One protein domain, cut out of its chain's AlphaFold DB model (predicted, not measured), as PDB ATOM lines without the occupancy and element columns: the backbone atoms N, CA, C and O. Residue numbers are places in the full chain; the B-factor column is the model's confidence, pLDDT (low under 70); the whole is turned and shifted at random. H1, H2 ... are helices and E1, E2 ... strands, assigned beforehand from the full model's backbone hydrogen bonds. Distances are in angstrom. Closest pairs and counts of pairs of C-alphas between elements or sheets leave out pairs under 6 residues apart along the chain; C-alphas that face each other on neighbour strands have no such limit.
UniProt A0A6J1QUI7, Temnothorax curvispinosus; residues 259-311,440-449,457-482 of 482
ATOM      1  N   GLU A 259     -47.362  40.016  12.521       79.75
ATOM      2  CA  GLU A 259     -46.783  38.727  12.166       79.75
ATOM      3  C   GLU A 259     -47.030  38.445  10.689       79.75
ATOM      4  O   GLU A 259     -48.135  38.615  10.168       79.75
ATOM      5  N   VAL A 260     -45.962  38.080   9.993       82.62
ATOM      6  CA  VAL A 260     -45.996  37.712   8.582       82.62
ATOM      7  C   VAL A 260     -45.266  36.387   8.435       82.62
ATOM      8  O   VAL A 260     -44.207  36.196   9.034       82.62
ATOM      9  N   ILE A 261     -45.834  35.478   7.647       84.81
ATOM     10  CA  ILE A 261     -45.185  34.217   7.290       84.81
ATOM     11  C   ILE A 261     -44.075  34.518   6.280       84.81
ATOM     12  O   ILE A 261     -44.303  35.232   5.297       84.81
ATOM     13  N   GLN A 262     -42.869  34.018   6.538       83.00
ATOM     14  CA  GLN A 262     -41.727  34.194   5.648       83.00
ATOM     15  C   GLN A 262     -41.553  33.001   4.714       83.00
ATOM     16  O   GLN A 262     -41.568  31.852   5.141       83.00
ATOM     17  N   TRP A 263     -41.302  33.313   3.444       87.12
ATOM     18  CA  TRP A 263     -40.985  32.347   2.392       87.12
ATOM     19  C   TRP A 263     -39.668  32.709   1.683       87.12
ATOM     20  O   TRP A 263     -39.555  32.574   0.467       87.12
ATOM     21  N   ASP A 264     -38.694  33.258   2.417       86.62
ATOM     22  CA  ASP A 264     -37.302  33.334   1.946       86.62
ATOM     23  C   ASP A 264     -36.613  31.962   2.059       86.62
ATOM     24  O   ASP A 264     -37.137  31.057   2.704       86.62
ATOM     25  N   GLU A 265     -35.461  31.790   1.404       86.12
ATOM     26  CA  GLU A 265     -34.779  30.489   1.287       86.12
ATOM     27  C   GLU A 265     -34.509  29.823   2.644       86.12
ATOM     28  O   GLU A 265     -34.767  28.632   2.813       86.12
ATOM     29  N   GLU A 266     -34.059  30.596   3.636       88.19
ATOM     30  CA  GLU A 266     -33.787  30.088   4.984       88.19
ATOM     31  C   GLU A 266     -35.082  29.679   5.703       88.19
ATOM     32  O   GLU A 266     -35.145  28.624   6.338       88.19
ATOM     33  N   SER A 267     -36.138  30.486   5.579       88.25
ATOM     34  CA  SER A 267     -37.444  30.201   6.182       88.25
ATOM     35  C   SER A 267     -38.128  28.991   5.545       88.25
ATOM     36  O   SER A 267     -38.745  28.200   6.256       88.25
ATOM     37  N   ILE A 268     -37.982  28.805   4.228       87.88
ATOM     38  CA  ILE A 268     -38.463  27.615   3.514       87.88
ATOM     39  C   ILE A 268     -37.735  26.368   4.018       87.88
ATOM     40  O   ILE A 268     -38.381  25.356   4.278       87.88
ATOM     41  N   LYS A 269     -36.410  26.433   4.198       86.94
ATOM     42  CA  LYS A 269     -35.637  25.301   4.721       86.94
ATOM     43  C   LYS A 269     -36.117  24.894   6.119       86.94
ATOM     44  O   LYS A 269     -36.434  23.732   6.336       86.94
ATOM     45  N   LYS A 270     -36.275  25.867   7.021       86.88
ATOM     46  CA  LYS A 270     -36.811  25.637   8.375       86.88
ATOM     47  C   LYS A 270     -38.245  25.106   8.364       86.88
ATOM     48  O   LYS A 270     -38.600  24.297   9.213       86.88
ATOM     49  N   TYR A 271     -39.076  25.574   7.432       88.62
ATOM     50  CA  TYR A 271     -40.431  25.053   7.251       88.62
ATOM     51  C   TYR A 271     -40.407  23.569   6.876       88.62
ATOM     52  O   TYR A 271     -41.145  22.795   7.474       88.62
ATOM     53  N   LYS A 272     -39.535  23.172   5.940       86.19
ATOM     54  CA  LYS A 272     -39.375  21.772   5.529       86.19
ATOM     55  C   LYS A 272     -38.883  20.879   6.667       86.19
ATOM     56  O   LYS A 272     -39.501  19.855   6.913       86.19
ATOM     57  N   GLU A 273     -37.846  21.304   7.390       85.38
ATOM     58  CA  GLU A 273     -37.317  20.566   8.551       85.38
ATOM     59  C   GLU A 273     -38.418  20.308   9.593       85.38
ATOM     60  O   GLU A 273     -38.634  19.175  10.009       85.38
ATOM     61  N   LYS A 274     -39.204  21.335   9.939       84.88
ATOM     62  CA  LYS A 274     -40.341  21.176  10.859       84.88
ATOM     63  C   LYS A 274     -41.437  20.283  10.293       84.88
ATOM     64  O   LYS A 274     -41.990  19.474  11.022       84.88
ATOM     65  N   ALA A 275     -41.761  20.433   9.012       83.00
ATOM     66  CA  ALA A 275     -42.796  19.642   8.356       83.00
ATOM     67  C   ALA A 275     -42.468  18.137   8.330       83.00
ATOM     68  O   ALA A 275     -43.390  17.322   8.302       83.00
ATOM     69  N   GLU A 276     -41.186  17.762   8.347       79.94
ATOM     70  CA  GLU A 276     -40.743  16.366   8.432       79.94
ATOM     71  C   GLU A 276     -40.915  15.764   9.834       79.94
ATOM     72  O   GLU A 276     -41.204  14.573   9.953       79.94
ATOM     73  N   GLU A 277     -40.784  16.576  10.886       77.44
ATOM     74  CA  GLU A 277     -40.900  16.141  12.285       77.44
ATOM     75  C   GLU A 277     -42.351  15.979  12.759       77.44
ATOM     76  O   GLU A 277     -42.598  15.328  13.774       77.44
ATOM     77  N   VAL A 278     -43.328  16.567  12.059       77.06
ATOM     78  CA  VAL A 278     -44.724  16.539  12.512       77.06
ATOM     79  C   VAL A 278     -45.404  15.220  12.150       77.06
ATOM     80  O   VAL A 278     -45.380  14.763  11.004       77.06
ATOM     81  N   GLU A 279     -46.070  14.629  13.139       75.94
ATOM     82  CA  GLU A 279     -46.948  13.476  12.966       75.94
ATOM     83  C   GLU A 279     -48.399  13.929  12.817       75.94
ATOM     84  O   GLU A 279     -48.894  14.777  13.562       75.94
ATOM     85  N   VAL A 280     -49.058  13.388  11.793       76.25
ATOM     86  CA  VAL A 280     -50.467  13.638  11.490       76.25
ATOM     87  C   VAL A 280     -51.191  12.311  11.651       76.25
ATOM     88  O   VAL A 280     -51.116  11.439  10.781       76.25
ATOM     89  N   GLU A 281     -51.849  12.170  12.793       74.69
ATOM     90  CA  GLU A 281     -52.649  11.008  13.171       74.69
ATOM     91  C   GLU A 281     -54.143  11.342  13.074       74.69
ATOM     92  O   GLU A 281     -54.531  12.511  13.097       74.69
ATOM     93  N   GLY A 282     -54.979  10.319  12.942       68.56
ATOM     94  CA  GLY A 282     -56.432  10.445  12.855       68.56
ATOM     95  C   GLY A 282     -57.038   9.188  12.239       68.56
ATOM     96  O   GLY A 282     -56.408   8.553  11.390       68.56
ATOM     97  N   GLU A 283     -58.230   8.817  12.695       68.19
ATOM     98  CA  GLU A 283     -58.948   7.629  12.214       68.19
ATOM     99  C   GLU A 283     -59.905   7.993  11.071       68.19
ATOM    100  O   GLU A 283     -59.937   7.307  10.048       68.19
ATOM    101  N   GLU A 284     -60.607   9.123  11.197       79.81
ATOM    102  CA  GLU A 284     -61.509   9.651  10.175       79.81
ATOM    103  C   GLU A 284     -60.828  10.705   9.286       79.81
ATOM    104  O   GLU A 284     -59.900  11.405   9.694       79.81
ATOM    105  N   VAL A 285     -61.290  10.836   8.037       79.88
ATOM    106  CA  VAL A 285     -60.706  11.766   7.046       79.88
ATOM    107  C   VAL A 285     -60.732  13.215   7.547       79.88
ATOM    108  O   VAL A 285     -59.789  13.972   7.304       79.88
ATOM    109  N   GLU A 286     -61.781  13.587   8.276       80.00
ATOM    110  CA  GLU A 286     -61.973  14.921   8.849       80.00
ATOM    111  C   GLU A 286     -60.952  15.226   9.951       80.00
ATOM    112  O   GLU A 286     -60.318  16.285   9.923       80.00
ATOM    113  N   ASP A 287     -60.695  14.268  10.845       79.94
ATOM    114  CA  ASP A 287     -59.670  14.386  11.887       79.94
ATOM    115  C   ASP A 287     -58.268  14.509  11.291       79.94
ATOM    116  O   ASP A 287     -57.473  15.365  11.698       79.94
ATOM    117  N   VAL A 288     -57.962  13.682  10.286       83.00
ATOM    118  CA  VAL A 288     -56.668  13.721   9.592       83.00
ATOM    119  C   VAL A 288     -56.483  15.071   8.892       83.00
ATOM    120  O   VAL A 288     -55.388  15.635   8.937       83.00
ATOM    121  N   TRP A 289     -57.535  15.632   8.285       83.62
ATOM    122  CA  TRP A 289     -57.493  16.950   7.647       83.62
ATOM    123  C   TRP A 289     -57.260  18.085   8.646       83.62
ATOM    124  O   TRP A 289     -56.401  18.945   8.425       83.62
ATOM    125  N   GLU A 290     -57.971  18.076   9.769       83.56
ATOM    126  CA  GLU A 290     -57.825  19.090  10.811       83.56
ATOM    127  C   GLU A 290     -56.432  19.030  11.464       83.56
ATOM    128  O   GLU A 290     -55.782  20.058  11.693       83.56
ATOM    129  N   ASN A 291     -55.908  17.824  11.694       84.75
ATOM    130  CA  ASN A 291     -54.553  17.629  12.209       84.75
ATOM    131  C   ASN A 291     -53.480  18.017  11.182       84.75
ATOM    132  O   ASN A 291     -52.465  18.612  11.558       84.75
ATOM    133  N   LEU A 292     -53.722  17.781   9.888       85.56
ATOM    134  CA  LEU A 292     -52.846  18.240   8.811       85.56
ATOM    135  C   LEU A 292     -52.789  19.771   8.747       85.56
ATOM    136  O   LEU A 292     -51.696  20.337   8.664       85.56
ATOM    137  N   LYS A 293     -53.933  20.463   8.848       85.56
ATOM    138  CA  LYS A 293     -53.971  21.933   8.918       85.56
ATOM    139  C   LYS A 293     -53.130  22.455  10.080       85.56
ATOM    140  O   LYS A 293     -52.250  23.294   9.881       85.56
ATOM    141  N   LYS A 294     -53.328  21.898  11.280       85.06
ATOM    142  CA  LYS A 294     -52.557  22.264  12.481       85.06
ATOM    143  C   LYS A 294     -51.059  22.007  12.301       85.06
ATOM    144  O   LYS A 294     -50.243  22.825  12.729       85.06
ATOM    145  N   ALA A 295     -50.681  20.898  11.665       86.12
ATOM    146  CA  ALA A 295     -49.289  20.563  11.366       86.12
ATOM    147  C   ALA A 295     -48.629  21.596  10.442       86.12
ATOM    148  O   ALA A 295     -47.532  22.091  10.725       86.12
ATOM    149  N   VAL A 296     -49.329  21.975   9.372       86.62
ATOM    150  CA  VAL A 296     -48.881  22.996   8.419       86.62
ATOM    151  C   VAL A 296     -48.720  24.348   9.117       86.62
ATOM    152  O   VAL A 296     -47.657  24.968   9.028       86.62
ATOM    153  N   GLU A 297     -49.721  24.787   9.878       85.12
ATOM    154  CA  GLU A 297     -49.682  26.068  10.592       85.12
ATOM    155  C   GLU A 297     -48.577  26.155  11.655       85.12
ATOM    156  O   GLU A 297     -47.999  27.232  11.857       85.12
ATOM    157  N   LYS A 298     -48.277  25.045  12.344       84.94
ATOM    158  CA  LYS A 298     -47.176  24.952  13.321       84.94
ATOM    159  C   LYS A 298     -45.805  25.002  12.650       84.94
ATOM    160  O   LYS A 298     -44.862  25.561  13.216       84.94
ATOM    161  N   SER A 299     -45.700  24.454  11.443       87.00
ATOM    162  CA  SER A 299     -44.442  24.401  10.694       87.00
ATOM    163  C   SER A 299     -44.067  25.762  10.096       87.00
ATOM    164  O   SER A 299     -42.882  26.061   9.931       87.00
ATOM    165  N   MET A 300     -45.048  26.630   9.809       87.19
ATOM    166  CA  MET A 300     -44.825  27.953   9.209       87.19
ATOM    167  C   MET A 300     -43.915  28.860  10.052       87.19
ATOM    168  O   MET A 300     -44.155  29.128  11.233       87.19
ATOM    169  N   VAL A 301     -42.896  29.431   9.405       85.25
ATOM    170  CA  VAL A 301     -41.985  30.396  10.030       85.25
ATOM    171  C   VAL A 301     -42.627  31.782  10.036       85.25
ATOM    172  O   VAL A 301     -42.779  32.431   8.999       85.25
ATOM    173  N   ARG A 302     -43.002  32.252  11.229       86.56
ATOM    174  CA  ARG A 302     -43.563  33.590  11.447       86.56
ATOM    175  C   ARG A 302     -42.462  34.570  11.846       86.56
ATOM    176  O   ARG A 302     -41.633  34.278  12.705       86.56
ATOM    177  N   LYS A 303     -42.488  35.770  11.265       85.06
ATOM    178  CA  LYS A 303     -41.648  36.900  11.672       85.06
ATOM    179  C   LYS A 303     -42.503  38.067  12.104       85.06
ATOM    180  O   LYS A 303     -43.381  38.533  11.375       85.06
ATOM    181  N   ARG A 304     -42.171  38.603  13.274       82.50
ATOM    182  CA  ARG A 304     -42.720  39.865  13.749       82.50
ATOM    183  C   ARG A 304     -42.008  41.012  13.041       82.50
ATOM    184  O   ARG A 304     -40.831  41.272  13.281       82.50
ATOM    185  N   ILE A 305     -42.717  41.707  12.158       77.81
ATOM    186  CA  ILE A 305     -42.203  42.906  11.494       77.81
ATOM    187  C   ILE A 305     -42.768  44.159  12.154       77.81
ATOM    188  O   ILE A 305     -43.950  44.224  12.491       77.81
ATOM    189  N   THR A 306     -41.924  45.176  12.326       73.38
ATOM    190  CA  THR A 306     -42.382  46.501  12.759       73.38
ATOM    191  C   THR A 306     -42.926  47.260  11.557       73.38
ATOM    192  O   THR A 306     -42.208  47.497  10.585       73.38
ATOM    193  N   ILE A 307     -44.183  47.694  11.628       68.06
ATOM    194  CA  ILE A 307     -44.781  48.541  10.599       68.06
ATOM    195  C   ILE A 307     -44.286  49.970  10.823       68.06
ATOM    196  O   ILE A 307     -44.821  50.719  11.646       68.06
ATOM    197  N   ARG A 308     -43.253  50.371  10.075       63.00
ATOM    198  CA  ARG A 308     -42.772  51.754  10.083       63.00
ATOM    199  C   ARG A 308     -43.768  52.639   9.336       63.00
ATOM    200  O   ARG A 308     -43.861  52.602   8.114       63.00
ATOM    201  N   ARG A 309     -44.512  53.451  10.082       64.44
ATOM    202  CA  ARG A 309     -45.389  54.483   9.518       64.44
ATOM    203  C   ARG A 309     -44.565  55.733   9.223       64.44
ATOM    204  O   ARG A 309     -43.796  56.166  10.079       64.44
ATOM    205  N   ARG A 310     -44.727  56.306   8.024       68.12
ATOM    206  CA  ARG A 310     -44.184  57.639   7.722       68.12
ATOM    207  C   ARG A 310     -44.854  58.643   8.654       68.12
ATOM    208  O   ARG A 310     -46.084  58.713   8.679       68.12
ATOM    209  N   LYS A 311     -44.057  59.386   9.417       75.94
ATOM    210  CA  LYS A 311     -44.577  60.457  10.275       75.94
ATOM    211  C   LYS A 311     -44.993  61.656   9.424       75.94
ATOM    212  O   LYS A 311     -44.544  61.819   8.286       75.94
ATOM    213  N   GLU A 440     -50.770  14.118 -10.912       83.00
ATOM    214  CA  GLU A 440     -51.800  15.133 -11.133       83.00
ATOM    215  C   GLU A 440     -51.917  16.074  -9.924       83.00
ATOM    216  O   GLU A 440     -51.892  17.297 -10.072       83.00
ATOM    217  N   ILE A 441     -51.916  15.518  -8.705       83.88
ATOM    218  CA  ILE A 441     -51.910  16.310  -7.463       83.88
ATOM    219  C   ILE A 441     -50.652  17.191  -7.385       83.88
ATOM    220  O   ILE A 441     -50.717  18.361  -7.000       83.88
ATOM    221  N   GLU A 442     -49.490  16.653  -7.754       84.75
ATOM    222  CA  GLU A 442     -48.236  17.405  -7.756       84.75
ATOM    223  C   GLU A 442     -48.211  18.549  -8.759       84.75
ATOM    224  O   GLU A 442     -47.745  19.643  -8.425       84.75
ATOM    225  N   GLU A 443     -48.723  18.324  -9.963       85.75
ATOM    226  CA  GLU A 443     -48.855  19.359 -10.979       85.75
ATOM    227  C   GLU A 443     -49.753  20.498 -10.488       85.75
ATOM    228  O   GLU A 443     -49.370  21.667 -10.590       85.75
ATOM    229  N   GLN A 444     -50.889  20.185  -9.855       86.69
ATOM    230  CA  GLN A 444     -51.783  21.206  -9.301       86.69
ATOM    231  C   GLN A 444     -51.126  22.008  -8.171       86.69
ATOM    232  O   GLN A 444     -51.164  23.243  -8.186       86.69
ATOM    233  N   ILE A 445     -50.439  21.343  -7.236       85.31
ATOM    234  CA  ILE A 445     -49.691  22.019  -6.161       85.31
ATOM    235  C   ILE A 445     -48.607  22.936  -6.750       85.31
ATOM    236  O   ILE A 445     -48.426  24.078  -6.310       85.31
ATOM    237  N   ASN A 446     -47.900  22.480  -7.784       84.75
ATOM    238  CA  ASN A 446     -46.869  23.269  -8.454       84.75
ATOM    239  C   ASN A 446     -47.442  24.469  -9.221       84.75
ATOM    240  O   ASN A 446     -46.776  25.509  -9.314       84.75
ATOM    241  N   ASN A 447     -48.685  24.380  -9.691       86.25
ATOM    242  CA  ASN A 447     -49.398  25.462 -10.367       86.25
ATOM    243  C   ASN A 447     -49.995  26.505  -9.407       86.25
ATOM    244  O   ASN A 447     -50.379  27.594  -9.851       86.25
ATOM    245  N   LEU A 448     -49.995  26.254  -8.089       85.31
ATOM    246  CA  LEU A 448     -50.446  27.235  -7.099       85.31
ATOM    247  C   LEU A 448     -49.676  28.557  -7.231       85.31
ATOM    248  O   LEU A 448     -48.432  28.619  -7.237       85.31
ATOM    249  N   LYS A 449     -50.449  29.645  -7.330       80.88
ATOM    250  CA  LYS A 449     -49.938  31.012  -7.446       80.88
ATOM    251  C   LYS A 449     -49.442  31.499  -6.089       80.88
ATOM    252  O   LYS A 449     -50.158  31.450  -5.096       80.88
ATOM    253  N   ASP A 457     -59.528  27.014   3.400       73.81
ATOM    254  CA  ASP A 457     -58.688  26.328   4.381       73.81
ATOM    255  C   ASP A 457     -57.886  27.269   5.298       73.81
ATOM    256  O   ASP A 457     -57.323  26.798   6.283       73.81
ATOM    257  N   GLY A 458     -57.816  28.570   4.992       77.88
ATOM    258  CA  GLY A 458     -56.998  29.541   5.722       77.88
ATOM    259  C   GLY A 458     -55.491  29.412   5.466       77.88
ATOM    260  O   GLY A 458     -54.707  30.205   5.997       77.88
ATOM    261  N   ILE A 459     -55.065  28.490   4.595       82.81
ATOM    262  CA  ILE A 459     -53.663  28.190   4.304       82.81
ATOM    263  C   ILE A 459     -53.254  28.817   2.964       82.81
ATOM    264  O   ILE A 459     -53.904  28.683   1.928       82.81
ATOM    265  N   ALA A 460     -52.141  29.552   2.967       84.38
ATOM    266  CA  ALA A 460     -51.599  30.137   1.742       84.38
ATOM    267  C   ALA A 460     -51.023  29.047   0.827       84.38
ATOM    268  O   ALA A 460     -50.333  28.143   1.297       84.38
ATOM    269  N   GLY A 461     -51.217  29.177  -0.490       83.88
ATOM    270  CA  GLY A 461     -50.751  28.186  -1.468       83.88
ATOM    271  C   GLY A 461     -49.247  27.890  -1.403       83.88
ATOM    272  O   GLY A 461     -48.823  26.785  -1.733       83.88
ATOM    273  N   GLU A 462     -48.423  28.834  -0.934       87.88
ATOM    274  CA  GLU A 462     -47.004  28.593  -0.655       87.88
ATOM    275  C   GLU A 462     -46.751  27.465   0.348       87.88
ATOM    276  O   GLU A 462     -45.787  26.725   0.174       87.88
ATOM    277  N   ALA A 463     -47.597  27.303   1.363       87.25
ATOM    278  CA  ALA A 463     -47.415  26.263   2.367       87.25
ATOM    279  C   ALA A 463     -47.558  24.867   1.765       87.25
ATOM    280  O   ALA A 463     -46.728  24.000   2.029       87.25
ATOM    281  N   TRP A 464     -48.538  24.689   0.880       87.44
ATOM    282  CA  TRP A 464     -48.705  23.464   0.106       87.44
ATOM    283  C   TRP A 464     -47.562  23.281  -0.894       87.44
ATOM    284  O   TRP A 464     -46.948  22.218  -0.953       87.44
ATOM    285  N   LYS A 465     -47.187  24.345  -1.612       87.62
ATOM    286  CA  LYS A 465     -46.128  24.314  -2.631       87.62
ATOM    287  C   LYS A 465     -44.738  23.989  -2.084       87.62
ATOM    288  O   LYS A 465     -43.934  23.385  -2.788       87.62
ATOM    289  N   PHE A 466     -44.434  24.424  -0.864       86.50
ATOM    290  CA  PHE A 466     -43.152  24.167  -0.209       86.50
ATOM    291  C   PHE A 466     -43.199  23.001   0.779       86.50
ATOM    292  O   PHE A 466     -42.154  22.664   1.338       86.50
ATOM    293  N   SER A 467     -44.375  22.404   1.003       80.44
ATOM    294  CA  SER A 467     -44.497  21.202   1.828       80.44
ATOM    295  C   SER A 467     -43.804  20.027   1.153       80.44
ATOM    296  O   SER A 467     -43.818  19.891  -0.073       80.44
ATOM    297  N   ASP A 468     -43.171  19.195   1.967       74.56
ATOM    298  CA  ASP A 468     -42.454  18.007   1.529       74.56
ATOM    299  C   ASP A 468     -42.713  16.859   2.509       74.56
ATOM    300  O   ASP A 468     -43.322  17.061   3.566       74.56
ATOM    301  N   GLY A 469     -42.281  15.652   2.147       74.88
ATOM    302  CA  GLY A 469     -42.318  14.496   3.043       74.88
ATOM    303  C   GLY A 469     -43.719  14.166   3.579       74.88
ATOM    304  O   GLY A 469     -44.662  13.960   2.809       74.88
ATOM    305  N   ARG A 470     -43.855  14.093   4.913       76.44
ATOM    306  CA  ARG A 470     -45.053  13.586   5.613       76.44
ATOM    307  C   ARG A 470     -46.311  14.418   5.350       76.44
ATOM    308  O   ARG A 470     -47.354  13.843   5.052       76.44
ATOM    309  N   ILE A 471     -46.211  15.750   5.390       82.06
ATOM    310  CA  ILE A 471     -47.349  16.656   5.142       82.06
ATOM    311  C   ILE A 471     -47.895  16.466   3.723       82.06
ATOM    312  O   ILE A 471     -49.100  16.309   3.530       82.06
ATOM    313  N   LYS A 472     -47.007  16.431   2.720       83.00
ATOM    314  CA  LYS A 472     -47.406  16.262   1.317       83.00
ATOM    315  C   LYS A 472     -47.974  14.864   1.055       83.00
ATOM    316  O   LYS A 472     -48.948  14.731   0.320       83.00
ATOM    317  N   GLY A 473     -47.394  13.834   1.678       83.19
ATOM    318  CA  GLY A 473     -47.899  12.461   1.614       83.19
ATOM    319  C   GLY A 473     -49.309  12.333   2.193       83.19
ATOM    320  O   GLY A 473     -50.190  11.785   1.537       83.19
ATOM    321  N   LYS A 474     -49.552  12.917   3.373       83.62
ATOM    322  CA  LYS A 474     -50.876  12.921   4.009       83.62
ATOM    323  C   LYS A 474     -51.911  13.726   3.226       83.62
ATOM    324  O   LYS A 474     -53.042  13.274   3.104       83.62
ATOM    325  N   LEU A 475     -51.523  14.850   2.620       85.31
ATOM    326  CA  LEU A 475     -52.406  15.593   1.716       85.31
ATOM    327  C   LEU A 475     -52.862  14.728   0.529       85.31
ATOM    328  O   LEU A 475     -54.051  14.688   0.226       85.31
ATOM    329  N   LYS A 476     -51.932  14.013  -0.120       84.88
ATOM    330  CA  LYS A 476     -52.251  13.095  -1.228       84.88
ATOM    331  C   LYS A 476     -53.163  11.951  -0.777       84.88
ATOM    332  O   LYS A 476     -54.094  11.606  -1.494       84.88
ATOM    333  N   GLU A 477     -52.920  11.387   0.408       83.50
ATOM    334  CA  GLU A 477     -53.754  10.321   0.982       83.50
ATOM    335  C   GLU A 477     -55.204  10.780   1.191       83.50
ATOM    336  O   GLU A 477     -56.129  10.059   0.830       83.50
ATOM    337  N   ILE A 478     -55.402  11.987   1.733       83.38
ATOM    338  CA  ILE A 478     -56.735  12.568   1.948       83.38
ATOM    339  C   ILE A 478     -57.434  12.828   0.612       83.38
ATOM    340  O   ILE A 478     -58.576  12.418   0.441       83.38
ATOM    341  N   LEU A 479     -56.751  13.456  -0.351       81.75
ATOM    342  CA  LEU A 479     -57.339  13.809  -1.651       81.75
ATOM    343  C   LEU A 479     -57.755  12.596  -2.494       81.75
ATOM    344  O   LEU A 479     -58.585  12.749  -3.376       81.75
ATOM    345  N   LYS A 480     -57.182  11.415  -2.241       80.56
ATOM    346  CA  LYS A 480     -57.587  10.156  -2.889       80.56
ATOM    347  C   LYS A 480     -58.745   9.443  -2.184       80.56
ATOM    348  O   LYS A 480     -59.294   8.496  -2.737       80.56
ATOM    349  N   LYS A 481     -59.053   9.823  -0.938       75.19
ATOM    350  CA  LYS A 481     -60.121   9.231  -0.112       75.19
ATOM    351  C   LYS A 481     -61.448   9.989  -0.214       75.19
ATOM    352  O   LYS A 481     -62.476   9.433   0.169       75.19
ATOM    353  N   VAL A 482     -61.401  11.239  -0.673       61.59
ATOM    354  CA  VAL A 482     -62.554  12.090  -1.012       61.59
ATOM    355  C   VAL A 482     -62.895  11.866  -2.475       61.59
ATOM    356  O   VAL A 482     -64.102  11.717  -2.769       61.59
TER     357      VAL A 482
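AT A GLANCE: This is residues 259 to 311, 440 to 449 and 457 to 482 of the 482 residues of a protein of Temnothorax curvispinosus (UniProt A0A6J1QUI7). Five helices form a small, crossed cluster: H1 and H2 make a hairpin, H5 runs back along H2, short H4 lies near the middle, and H3 covers H4 on the side away from H2. At one end E1 and E2 pair as a small antiparallel sheet, beyond which residues 307 to 311 stretch out as an arm. The printed part has 89 residues, mostly helix, in the order E1, H1, H2, E2, H3, H4, H5. It is only just loose, close to compact, with a radius of gyration of the C-alphas of 14.7 A and spans of 54 by 25 by 22 A.

HOW THE PARTS SIT: E1, residues 259 to 261, and E2, residues 302 to 306, are antiparallel neighbours, with N 303 and O 260 within hydrogen-bond range at 2.8 A. H1, residues 265 to 277, touches H2, residues 285 to 299, in a helical hairpin at a steep tilt of 41 degrees, opposite ways, with residues 271 to 275 alone; the closest C-alphas are those of Lys 274 and Ser 299, 5.2 A. H5, residues 469 to 479, touches H2 at a shallow tilt of 31 degrees, opposite ways; the closest C-alphas, of Val 285 and Ile 478, are 6.5 A apart. H4, residues 461 to 466, touches H3, residues 440 to 447; the closest C-alphas are those of Ile 445 and Lys 465, 5.5 A. In the five helices every O i to N i+4 pair is within hydrogen-bond range.

IN THESE COORDINATES: E1 begins at C-alpha 259 (-46.783, 38.727, 12.166). H1 measures 19.1 A, H2 20.9 A, E2 13.0 A and H5 15.8 A, ending at C-alpha 479 (-57.339, 13.809, -1.651).

THE WHOLE: Cuts leave gaps of 50.6 A between C-alphas 311 and 440 and 15.4 A between C-alphas 449 and 457. Of the links printed whole, none is long. Residues 282 to 283, 307 to 310 and 482 have pLDDT under 70.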